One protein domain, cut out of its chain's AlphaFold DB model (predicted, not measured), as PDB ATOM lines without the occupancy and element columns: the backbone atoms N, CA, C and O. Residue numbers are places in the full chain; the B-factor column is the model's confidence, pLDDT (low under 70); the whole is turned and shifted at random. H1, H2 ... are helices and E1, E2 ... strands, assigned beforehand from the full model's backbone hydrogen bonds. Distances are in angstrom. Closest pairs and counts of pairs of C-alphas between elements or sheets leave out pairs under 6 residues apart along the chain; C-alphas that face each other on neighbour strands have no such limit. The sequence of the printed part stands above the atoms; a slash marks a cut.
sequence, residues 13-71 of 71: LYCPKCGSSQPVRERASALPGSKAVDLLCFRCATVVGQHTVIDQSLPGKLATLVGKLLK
ATOM      1  N   LEU A  13     -13.060 -37.741  -4.474       95.88
ATOM      2  CA  LEU A  13     -13.620 -39.004  -4.952       95.88
ATOM      3  C   LEU A  13     -12.498 -39.989  -5.292       95.88
ATOM      4  O   LEU A  13     -11.388 -39.598  -5.662       95.88
ATOM      5  N   TYR A  14     -12.797 -41.285  -5.209       97.06
ATOM      6  CA  TYR A  14     -11.863 -42.322  -5.638       97.06
ATOM      7  C   TYR A  14     -11.622 -42.253  -7.148       97.06
ATOM      8  O   TYR A  14     -12.558 -42.288  -7.947       97.06
ATOM      9  N   CYS A  15     -10.352 -42.188  -7.545       97.81
ATOM     10  CA  CYS A  15      -9.956 -42.219  -8.944       97.81
ATOM     11  C   CYS A  15      -9.411 -43.605  -9.319       97.81
ATOM     12  O   CYS A  15      -8.318 -43.959  -8.865       97.81
ATOM     13  N   PRO A  16     -10.071 -44.354 -10.223       97.19
ATOM     14  CA  PRO A  16      -9.620 -45.693 -10.606       97.19
ATOM     15  C   PRO A  16      -8.286 -45.685 -11.366       97.19
ATOM     16  O   PRO A  16      -7.561 -46.671 -11.328       97.19
ATOM     17  N   LYS A  17      -7.915 -44.575 -12.022       97.56
ATOM     18  CA  LYS A  17      -6.601 -44.451 -12.679       97.56
ATOM     19  C   LYS A  17      -5.464 -44.130 -11.712       97.56
ATOM     20  O   LYS A  17      -4.326 -44.502 -11.972       97.56
ATOM     21  N   CYS A  18      -5.741 -43.394 -10.635       96.94
ATOM     22  CA  CYS A  18      -4.726 -43.052  -9.636       96.94
ATOM     23  C   CYS A  18      -4.639 -44.084  -8.508       96.94
ATOM     24  O   CYS A  18      -3.632 -44.104  -7.807       96.94
ATOM     25  N   GLY A  19      -5.673 -44.911  -8.335       97.31
ATOM     26  CA  GLY A  19      -5.744 -45.934  -7.296       97.31
ATOM     27  C   GLY A  19      -6.021 -45.385  -5.894       97.31
ATOM     28  O   GLY A  19      -5.815 -46.099  -4.919       97.31
ATOM     29  N   SER A  20      -6.462 -44.132  -5.761       97.19
ATOM     30  CA  SER A  20      -6.654 -43.466  -4.467       97.19
ATOM     31  C   SER A  20      -7.764 -42.413  -4.507       97.19
ATOM     32  O   SER A  20      -8.202 -41.998  -5.587       97.19
ATOM     33  N   SER A  21      -8.218 -41.970  -3.325       96.94
ATOM     34  CA  SER A  21      -9.042 -40.759  -3.196       96.94
ATOM     35  C   SER A  21      -8.251 -39.564  -3.710       96.94
ATOM     36  O   SER A  21      -7.070 -39.409  -3.385       96.94
ATOM     37  N   GLN A  22      -8.866 -38.763  -4.571       97.06
ATOM     38  CA  GLN A  22      -8.263 -37.571  -5.146       97.06
ATOM     39  C   GLN A  22      -9.240 -36.398  -5.041       97.06
ATOM     40  O   GLN A  22     -10.440 -36.588  -5.267       97.06
ATOM     41  N   PRO A  23      -8.738 -35.176  -4.797       96.44
ATOM     42  CA  PRO A  23      -9.532 -33.966  -4.947       96.44
ATOM     43  C   PRO A  23     -10.146 -33.885  -6.343       96.44
ATOM     44  O   PRO A  23      -9.533 -34.324  -7.327       96.44
ATOM     45  N   VAL A  24     -11.342 -33.311  -6.437       96.12
ATOM     46  CA  VAL A  24     -12.066 -33.187  -7.707       96.12
ATOM     47  C   VAL A  24     -12.200 -31.736  -8.157       96.12
ATOM     48  O   VAL A  24     -12.288 -30.815  -7.350       96.12
ATOM     49  N   ARG A  25     -12.179 -31.525  -9.475       94.25
ATOM     50  CA  ARG A  25     -12.466 -30.246 -10.133       94.25
ATOM     51  C   ARG A  25     -13.779 -30.366 -10.890       94.25
ATOM     52  O   ARG A  25     -14.002 -31.364 -11.569       94.25
ATOM     53  N   GLU A  26     -14.608 -29.340 -10.817       93.31
ATOM     54  CA  GLU A  26     -15.868 -29.272 -11.556       93.31
ATOM     55  C   GLU A  26     -15.654 -28.696 -12.960       93.31
ATOM     56  O   GLU A  26     -14.963 -27.689 -13.136       93.31
ATOM     57  N   ARG A  27     -16.265 -29.324 -13.966       92.56
ATOM     58  CA  ARG A  27     -16.314 -28.835 -15.348       92.56
ATOM     59  C   ARG A  27     -17.729 -28.996 -15.887       92.56
ATOM     60  O   ARG A  27     -18.345 -30.028 -15.670       92.56
ATOM     61  N   ALA A  28     -18.236 -28.016 -16.628       91.19
ATOM     62  CA  ALA A  28     -19.505 -28.179 -17.334       91.19
ATOM     63  C   ALA A  28     -19.431 -29.375 -18.295       91.19
ATOM     64  O   ALA A  28     -18.493 -29.474 -19.095       91.19
ATOM     65  N   SER A  29     -20.411 -30.270 -18.200       89.44
ATOM     66  CA  SER A  29     -20.501 -31.415 -19.096       89.44
ATOM     67  C   SER A  29     -20.796 -30.936 -20.516       89.44
ATOM     68  O   SER A  29     -21.547 -29.984 -20.725       89.44
ATOM     69  N   ALA A  30     -20.203 -31.592 -21.512       85.81
ATOM     70  CA  ALA A  30     -20.359 -31.210 -22.918       85.81
ATOM     71  C   ALA A  30     -21.718 -31.620 -23.518       85.81
ATOM     72  O   ALA A  30     -21.975 -31.354 -24.692       85.81
ATOM     73  N   LEU A  31     -22.577 -32.294 -22.745       85.44
ATOM     74  CA  LEU A  31     -23.836 -32.832 -23.236       85.44
ATOM     75  C   LEU A  31     -24.868 -31.706 -23.481       85.44
ATOM     76  O   LEU A  31     -25.271 -31.033 -22.520       85.44
ATOM     77  N   PRO A  32     -25.342 -31.517 -24.733       83.44
ATOM     78  CA  PRO A  32     -26.280 -30.454 -25.080       83.44
ATOM     79  C   PRO A  32     -27.571 -30.543 -24.265       83.44
ATOM     80  O   PRO A  32     -28.152 -31.615 -24.115       83.44
ATOM     81  N   GLY A  33     -28.033 -29.408 -23.742       79.38
ATOM     82  CA  GLY A  33     -29.296 -29.311 -23.003       79.38
ATOM     83  C   GLY A  33     -29.245 -29.779 -21.545       79.38
ATOM     84  O   GLY A  33     -30.167 -29.480 -20.790       79.38
ATOM     85  N   SER A  34     -28.173 -30.445 -21.108       79.19
ATOM     86  CA  SER A  34     -28.011 -30.824 -19.704       79.19
ATOM     87  C   SER A  34     -27.272 -29.733 -18.920       79.19
ATOM     88  O   SER A  34     -26.212 -29.267 -19.329       79.19
ATOM     89  N   LYS A  35     -27.801 -29.338 -17.754       86.19
ATOM     90  CA  LYS A  35     -27.044 -28.568 -16.748       86.19
ATOM     91  C   LYS A  35     -26.225 -29.525 -15.874       86.19
ATOM     92  O   LYS A  35     -26.353 -29.519 -14.653       86.19
ATOM     93  N   ALA A  36     -25.465 -30.420 -16.497       90.50
ATOM     94  CA  ALA A  36     -24.638 -31.391 -15.791       90.50
ATOM     95  C   ALA A  36     -23.210 -30.866 -15.603       90.50
ATOM     96  O   ALA A  36     -22.681 -30.125 -16.434       90.50
ATOM     97  N   VAL A  37     -22.590 -31.272 -14.504       92.00
ATOM     98  CA  VAL A  37     -21.210 -30.961 -14.150       92.00
ATOM     99  C   VAL A  37     -20.456 -32.271 -13.983       92.00
ATOM    100  O   VAL A  37     -20.854 -33.143 -13.207       92.00
ATOM    101  N   ASP A  38     -19.354 -32.391 -14.709       94.44
ATOM    102  CA  ASP A  38     -18.400 -33.480 -14.596       94.44
ATOM    103  C   ASP A  38     -17.439 -33.200 -13.435       94.44
ATOM    104  O   ASP A  38     -16.875 -32.108 -13.314       94.44
ATOM    105  N   LEU A  39     -17.223 -34.214 -12.601       95.19
ATOM    106  CA  LEU A  39     -16.239 -34.210 -11.525       95.19
ATOM    107  C   LEU A  39     -14.973 -34.889 -12.041       95.19
ATOM    108  O   LEU A  39     -14.951 -36.094 -12.295       95.19
ATOM    109  N   LEU A  40     -13.916 -34.106 -12.219       96.69
ATOM    110  CA  LEU A  40     -12.643 -34.549 -12.773       96.69
ATOM    111  C   LEU A  40     -11.622 -34.751 -11.658       96.69
ATOM    112  O   LEU A  40     -11.416 -33.863 -10.835       96.69
ATOM    113  N   CYS A  41     -10.912 -35.876 -11.675       97.25
ATOM    114  CA  CYS A  41      -9.754 -36.089 -10.816       97.25
ATOM    115  C   CYS A  41      -8.733 -34.956 -11.012       97.25
ATOM    116  O   CYS A  41      -8.258 -34.735 -12.128       97.25
ATOM    117  N   PHE A  42      -8.335 -34.284  -9.930       96.44
ATOM    118  CA  PHE A  42      -7.383 -33.171  -9.980       96.44
ATOM    119  C   PHE A  42      -6.040 -33.560 -10.616       96.44
ATOM    120  O   PHE A  42      -5.409 -32.735 -11.274       96.44
ATOM    121  N   ARG A  43      -5.606 -34.814 -10.428       97.06
ATOM    122  CA  ARG A  43      -4.291 -35.305 -10.855       97.06
ATOM    123  C   ARG A  43      -4.243 -35.758 -12.311       97.06
ATOM    124  O   ARG A  43      -3.300 -35.423 -13.015       97.06
ATOM    125  N   CYS A  44      -5.219 -36.553 -12.751       97.06
ATOM    126  CA  CYS A  44      -5.193 -37.189 -14.078       97.06
ATOM    127  C   CYS A  44      -6.345 -36.772 -15.003       97.06
ATOM    128  O   CYS A  44      -6.474 -37.330 -16.089       97.06
ATOM    129  N   ALA A  45      -7.204 -35.845 -14.564       96.56
ATOM    130  CA  ALA A  45      -8.361 -35.336 -15.305       96.56
ATOM    131  C   ALA A  45      -9.373 -36.405 -15.763       96.56
ATOM    132  O   ALA A  45     -10.195 -36.150 -16.638       96.56
ATOM    133  N   THR A  46      -9.340 -37.603 -15.175       96.75
ATOM    134  CA  THR A  46     -10.355 -38.629 -15.445       96.75
ATOM    135  C   THR A  46     -11.673 -38.217 -14.801       96.75
ATOM    136  O   THR A  46     -11.672 -37.772 -13.654       96.75
ATOM    137  N   VAL A  47     -12.784 -38.369 -15.525       96.50
ATOM    138  CA  VAL A  47     -14.132 -38.186 -14.971       96.50
ATOM    139  C   VAL A  47     -14.372 -39.278 -13.931       96.50
ATOM    140  O   VAL A  47     -14.324 -40.463 -14.251       96.50
ATOM    141  N   VAL A  48     -14.581 -38.873 -12.682       96.81
ATOM    142  CA  VAL A  48     -14.822 -39.762 -11.533       96.81
ATOM    143  C   VAL A  48     -16.265 -39.690 -11.032       96.81
ATOM    144  O   VAL A  48     -16.663 -40.487 -10.191       96.81
ATOM    145  N   GLY A  49     -17.064 -38.761 -11.559       93.56
ATOM    146  CA  GLY A  49     -18.484 -38.639 -11.256       93.56
ATOM    147  C   GLY A  49     -19.141 -37.522 -12.058       93.56
ATOM    148  O   GLY A  49     -18.466 -36.760 -12.750       93.56
ATOM    149  N   GLN A  50     -20.464 -37.425 -11.948       93.06
ATOM    150  CA  GLN A  50     -21.274 -36.376 -12.561       93.06
ATOM    151  C   GLN A  50     -22.438 -36.023 -11.633       93.06
ATOM    152  O   GLN A  50     -22.965 -36.897 -10.945       93.06
ATOM    153  N   HIS A  51     -22.854 -34.759 -11.626       89.94
ATOM    154  CA  HIS A  51     -24.093 -34.338 -10.973       89.94
ATOM    155  C   HIS A  51     -24.821 -33.283 -11.804       89.94
ATOM    156  O   HIS A  51     -24.228 -32.593 -12.632       89.94
ATOM    157  N   THR A  52     -26.127 -33.157 -11.592       89.62
ATOM    158  CA  THR A  52     -26.972 -32.178 -12.281       89.62
ATOM    159  C   THR A  52     -27.233 -30.971 -11.397       89.62
ATOM    160  O   THR A  52     -27.634 -31.122 -10.244       89.62
ATOM    161  N   VAL A  53     -27.082 -29.774 -11.957       84.31
ATOM    162  CA  VAL A  53     -27.403 -28.516 -11.287       84.31
ATOM    163  C   VAL A  53     -28.877 -28.197 -11.515       84.31
ATOM    164  O   VAL A  53     -29.310 -27.888 -12.628       84.31
ATOM    165  N   ILE A  54     -29.653 -28.264 -10.437       79.50
ATOM    166  CA  ILE A  54     -31.045 -27.814 -10.391       79.50
ATOM    167  C   ILE A  54     -31.080 -26.336 -10.009       79.50
ATOM    168  O   ILE A  54     -30.569 -25.933  -8.968       79.50
ATOM    169  N   ASP A  55     -31.701 -25.522 -10.860       71.75
ATOM    170  CA  ASP A  55     -31.881 -24.095 -10.604       71.75
ATOM    171  C   ASP A  55     -32.971 -23.888  -9.541       71.75
ATOM    172  O   ASP A  55     -34.166 -23.999  -9.818       71.75
ATOM    173  N   GLN A  56     -32.551 -23.591  -8.310       68.06
ATOM    174  CA  GLN A  56     -33.450 -23.342  -7.181       68.06
ATOM    175  C   GLN A  56     -34.062 -21.925  -7.185       68.06
ATOM    176  O   GLN A  56     -34.673 -21.529  -6.196       68.06
ATOM    177  N   SER A  57     -33.940 -21.137  -8.266       63.34
ATOM    178  CA  SER A  57     -34.550 -19.795  -8.354       63.34
ATOM    179  C   SER A  57     -36.046 -19.796  -8.710       63.34
ATOM    180  O   SER A  57     -36.711 -18.760  -8.602       63.34
ATOM    181  N   LEU A  58     -36.609 -20.945  -9.106       57.97
ATOM    182  CA  LEU A  58     -38.026 -21.070  -9.465       57.97
ATOM    183  C   LEU A  58     -39.042 -20.721  -8.350       57.97
ATOM    184  O   LEU A  58     -40.009 -20.025  -8.676       57.97
ATOM    185  N   PRO A  59     -38.884 -21.115  -7.066       58.34
ATOM    186  CA  PRO A  59     -39.891 -20.810  -6.048       58.34
ATOM    187  C   PRO A  59     -40.058 -19.300  -5.804       58.34
ATOM    188  O   PRO A  59     -41.176 -18.835  -5.594       58.34
ATOM    189  N   GLY A  60     -38.986 -18.504  -5.909       56.47
ATOM    190  CA  GLY A  60     -39.049 -17.051  -5.697       56.47
ATOM    191  C   GLY A  60     -39.762 -16.286  -6.820       56.47
ATOM    192  O   GLY A  60     -40.528 -15.351  -6.566       56.47
ATOM    193  N   LYS A  61     -39.558 -16.695  -8.078       58.06
ATOM    194  CA  LYS A  61     -40.191 -16.050  -9.245       58.06
ATOM    195  C   LYS A  61     -41.686 -16.361  -9.336       58.06
ATOM    196  O   LYS A  61     -42.468 -15.461  -9.640       58.06
ATOM    197  N   LEU A  62     -42.089 -17.592  -9.011       60.12
ATOM    198  CA  LEU A  62     -43.502 -17.977  -8.941       60.12
ATOM    199  C   LEU A  62     -44.237 -17.237  -7.816       60.12
ATOM    200  O   LEU A  62     -45.306 -16.687  -8.066       60.12
ATOM    201  N   ALA A  63     -43.641 -17.123  -6.624       61.22
ATOM    202  CA  ALA A  63     -44.227 -16.352  -5.523       61.22
ATOM    203  C   ALA A  63     -44.466 -14.874  -5.896       61.22
ATOM    204  O   ALA A  63     -45.500 -14.297  -5.558       61.22
ATOM    205  N   THR A  64     -43.545 -14.273  -6.659       64.19
ATOM    206  CA  THR A  64     -43.661 -12.880  -7.127       64.19
ATOM    207  C   THR A  64     -44.775 -12.703  -8.168       64.19
ATOM    208  O   THR A  64     -45.491 -11.701  -8.143       64.19
ATOM    209  N   LEU A  65     -44.940 -13.668  -9.082       67.69
ATOM    210  CA  LEU A  65     -46.004 -13.658 -10.093       67.69
ATOM    211  C   LEU A  65     -47.392 -13.835  -9.466       67.69
ATOM    212  O   LEU A  65     -48.299 -13.074  -9.785       67.69
ATOM    213  N   VAL A  66     -47.540 -14.776  -8.529       72.25
ATOM    214  CA  VAL A  66     -48.798 -15.006  -7.799       72.25
ATOM    215  C   VAL A  66     -49.208 -13.758  -7.007       72.25
ATOM    216  O   VAL A  66     -50.359 -13.334  -7.079       72.25
ATOM    217  N   GLY A  67     -48.263 -13.096  -6.330       71.94
ATOM    218  CA  GLY A  67     -48.535 -11.857  -5.591       71.94
ATOM    219  C   GLY A  67     -48.917 -10.653  -6.467       71.94
ATOM    220  O   GLY A  67     -49.566  -9.731  -5.976       71.94
ATOM    221  N   LYS A  68     -48.537 -10.648  -7.753       76.56
ATOM    222  CA  LYS A  68     -48.954  -9.628  -8.733       76.56
ATOM    223  C   LYS A  68     -50.335  -9.894  -9.332       76.56
ATOM    224  O   LYS A  68     -50.951  -8.947  -9.796       76.56
ATOM    225  N   LEU A  69     -50.779 -11.151  -9.356       74.69
ATOM    226  CA  LEU A  69     -52.054 -11.558  -9.953       74.69
ATOM    227  C   LEU A  69     -53.222 -11.534  -8.950       74.69
ATOM    228  O   LEU A  69     -54.373 -11.466  -9.356       74.69
ATOM    229  N   LEU A  70     -52.922 -11.612  -7.649       72.25
ATOM    230  CA  LEU A  70     -53.895 -11.559  -6.545       72.25
ATOM    231  C   LEU A  70     -54.113 -10.139  -5.981       72.25
ATOM    232  O   LEU A  70     -54.703  -9.985  -4.913       72.25
ATOM    233  N   LYS A  71     -53.606  -9.116  -6.671       60.88
ATOM    234  CA  LYS A  71     -53.843  -7.693  -6.404       60.88
ATOM    235  C   LYS A  71     -54.680  -7.115  -7.530       60.88
ATOM    236  O   LYS A  71     -55.510  -6.239  -7.215       60.88
TER     237      LYS A  71
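Overview. This is residues 13 to 71 of the 71 residues of an uncharacterized protein of Pedosphaera sp (UniProt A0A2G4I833). A small head, one antiparallel sheet of four strands curled like part of a barrel, has a single helix, H1, sticking out far from it as a tail: residues 56 to 71 stand free. The curl brings the first strand, E1, round to the last, E4, and E2 bends on its way between E1 and E3. The printed part has 59 residues, with four named strands and then one named helix along the chain, E1 E2 E3 E4 H1; the sheet's order is E1 - E2 - E3 - E4, and the class is mixed, helices and strands. The whole is extended, with a radius of gyration of the C-alphas of 18.4 A and spans of 61 by 23 by 12 A, the tail making the length.

Along the chain. Begin with the sheet: find C-alpha 13 at (-13.620, -39.004, -4.952), where E1, residues 13 to 15, begins. E2, residues 20 to 28, is the longest strand and runs 23.8 A from first to last C-alpha. E3, residues 36 to 41, runs 16.4 A, and E4, residues 47 to 52, runs 14.4 A. Look next at C-alpha 58, at (-38.026, -21.070, -9.465); from there H1, residues 58 to 69, runs 17.0 A to C-alpha 69 at (-52.054, -11.558, -9.953).

Arrangement. The four strands form a meander, each strand the antiparallel neighbour of the one before, and the sheet is strongly twisted. Look first at the inner strands E2 and E3, a hairpin: C-alphas 28 and 37 face each other at 4.6 A, and N 38 and O 27 are within hydrogen-bond range at 2.7 A. E3 and E4 are a hairpin too, with N 37 and O 51 at 2.8 A. On the other side of E2, the hairpin of E1 and E2 has N 15 and O 20 at 2.9 A. The pairing is staggered: E2 pairs with E1 over residues 20 to 22 and with E3 over residues 24 to 28, and it bends by 56 degrees at residue 23. Compare the edge strands E1 and E4: their closest C-alphas, those of Cys 15 and Val 48, are 6.0 A apart. H1 is not on the sheet, and it is apart from E1, E2 and E3. In H1 every O i to N i+4 pair is within hydrogen-bond range.

Size, cuts and confidence. The two C-alphas farthest apart are those of Gly 19 and Lys 71, 61.5 A. Without residues 56 to 71, the body spans 32 by 16 by 12 A. The printed part has no cut and no long link, and it ends at residue 71, the chain's last. Read the B-factor column: the mean pLDDT of the printed part is 85.0, with residues 56 to 65 and residue 71 under 70.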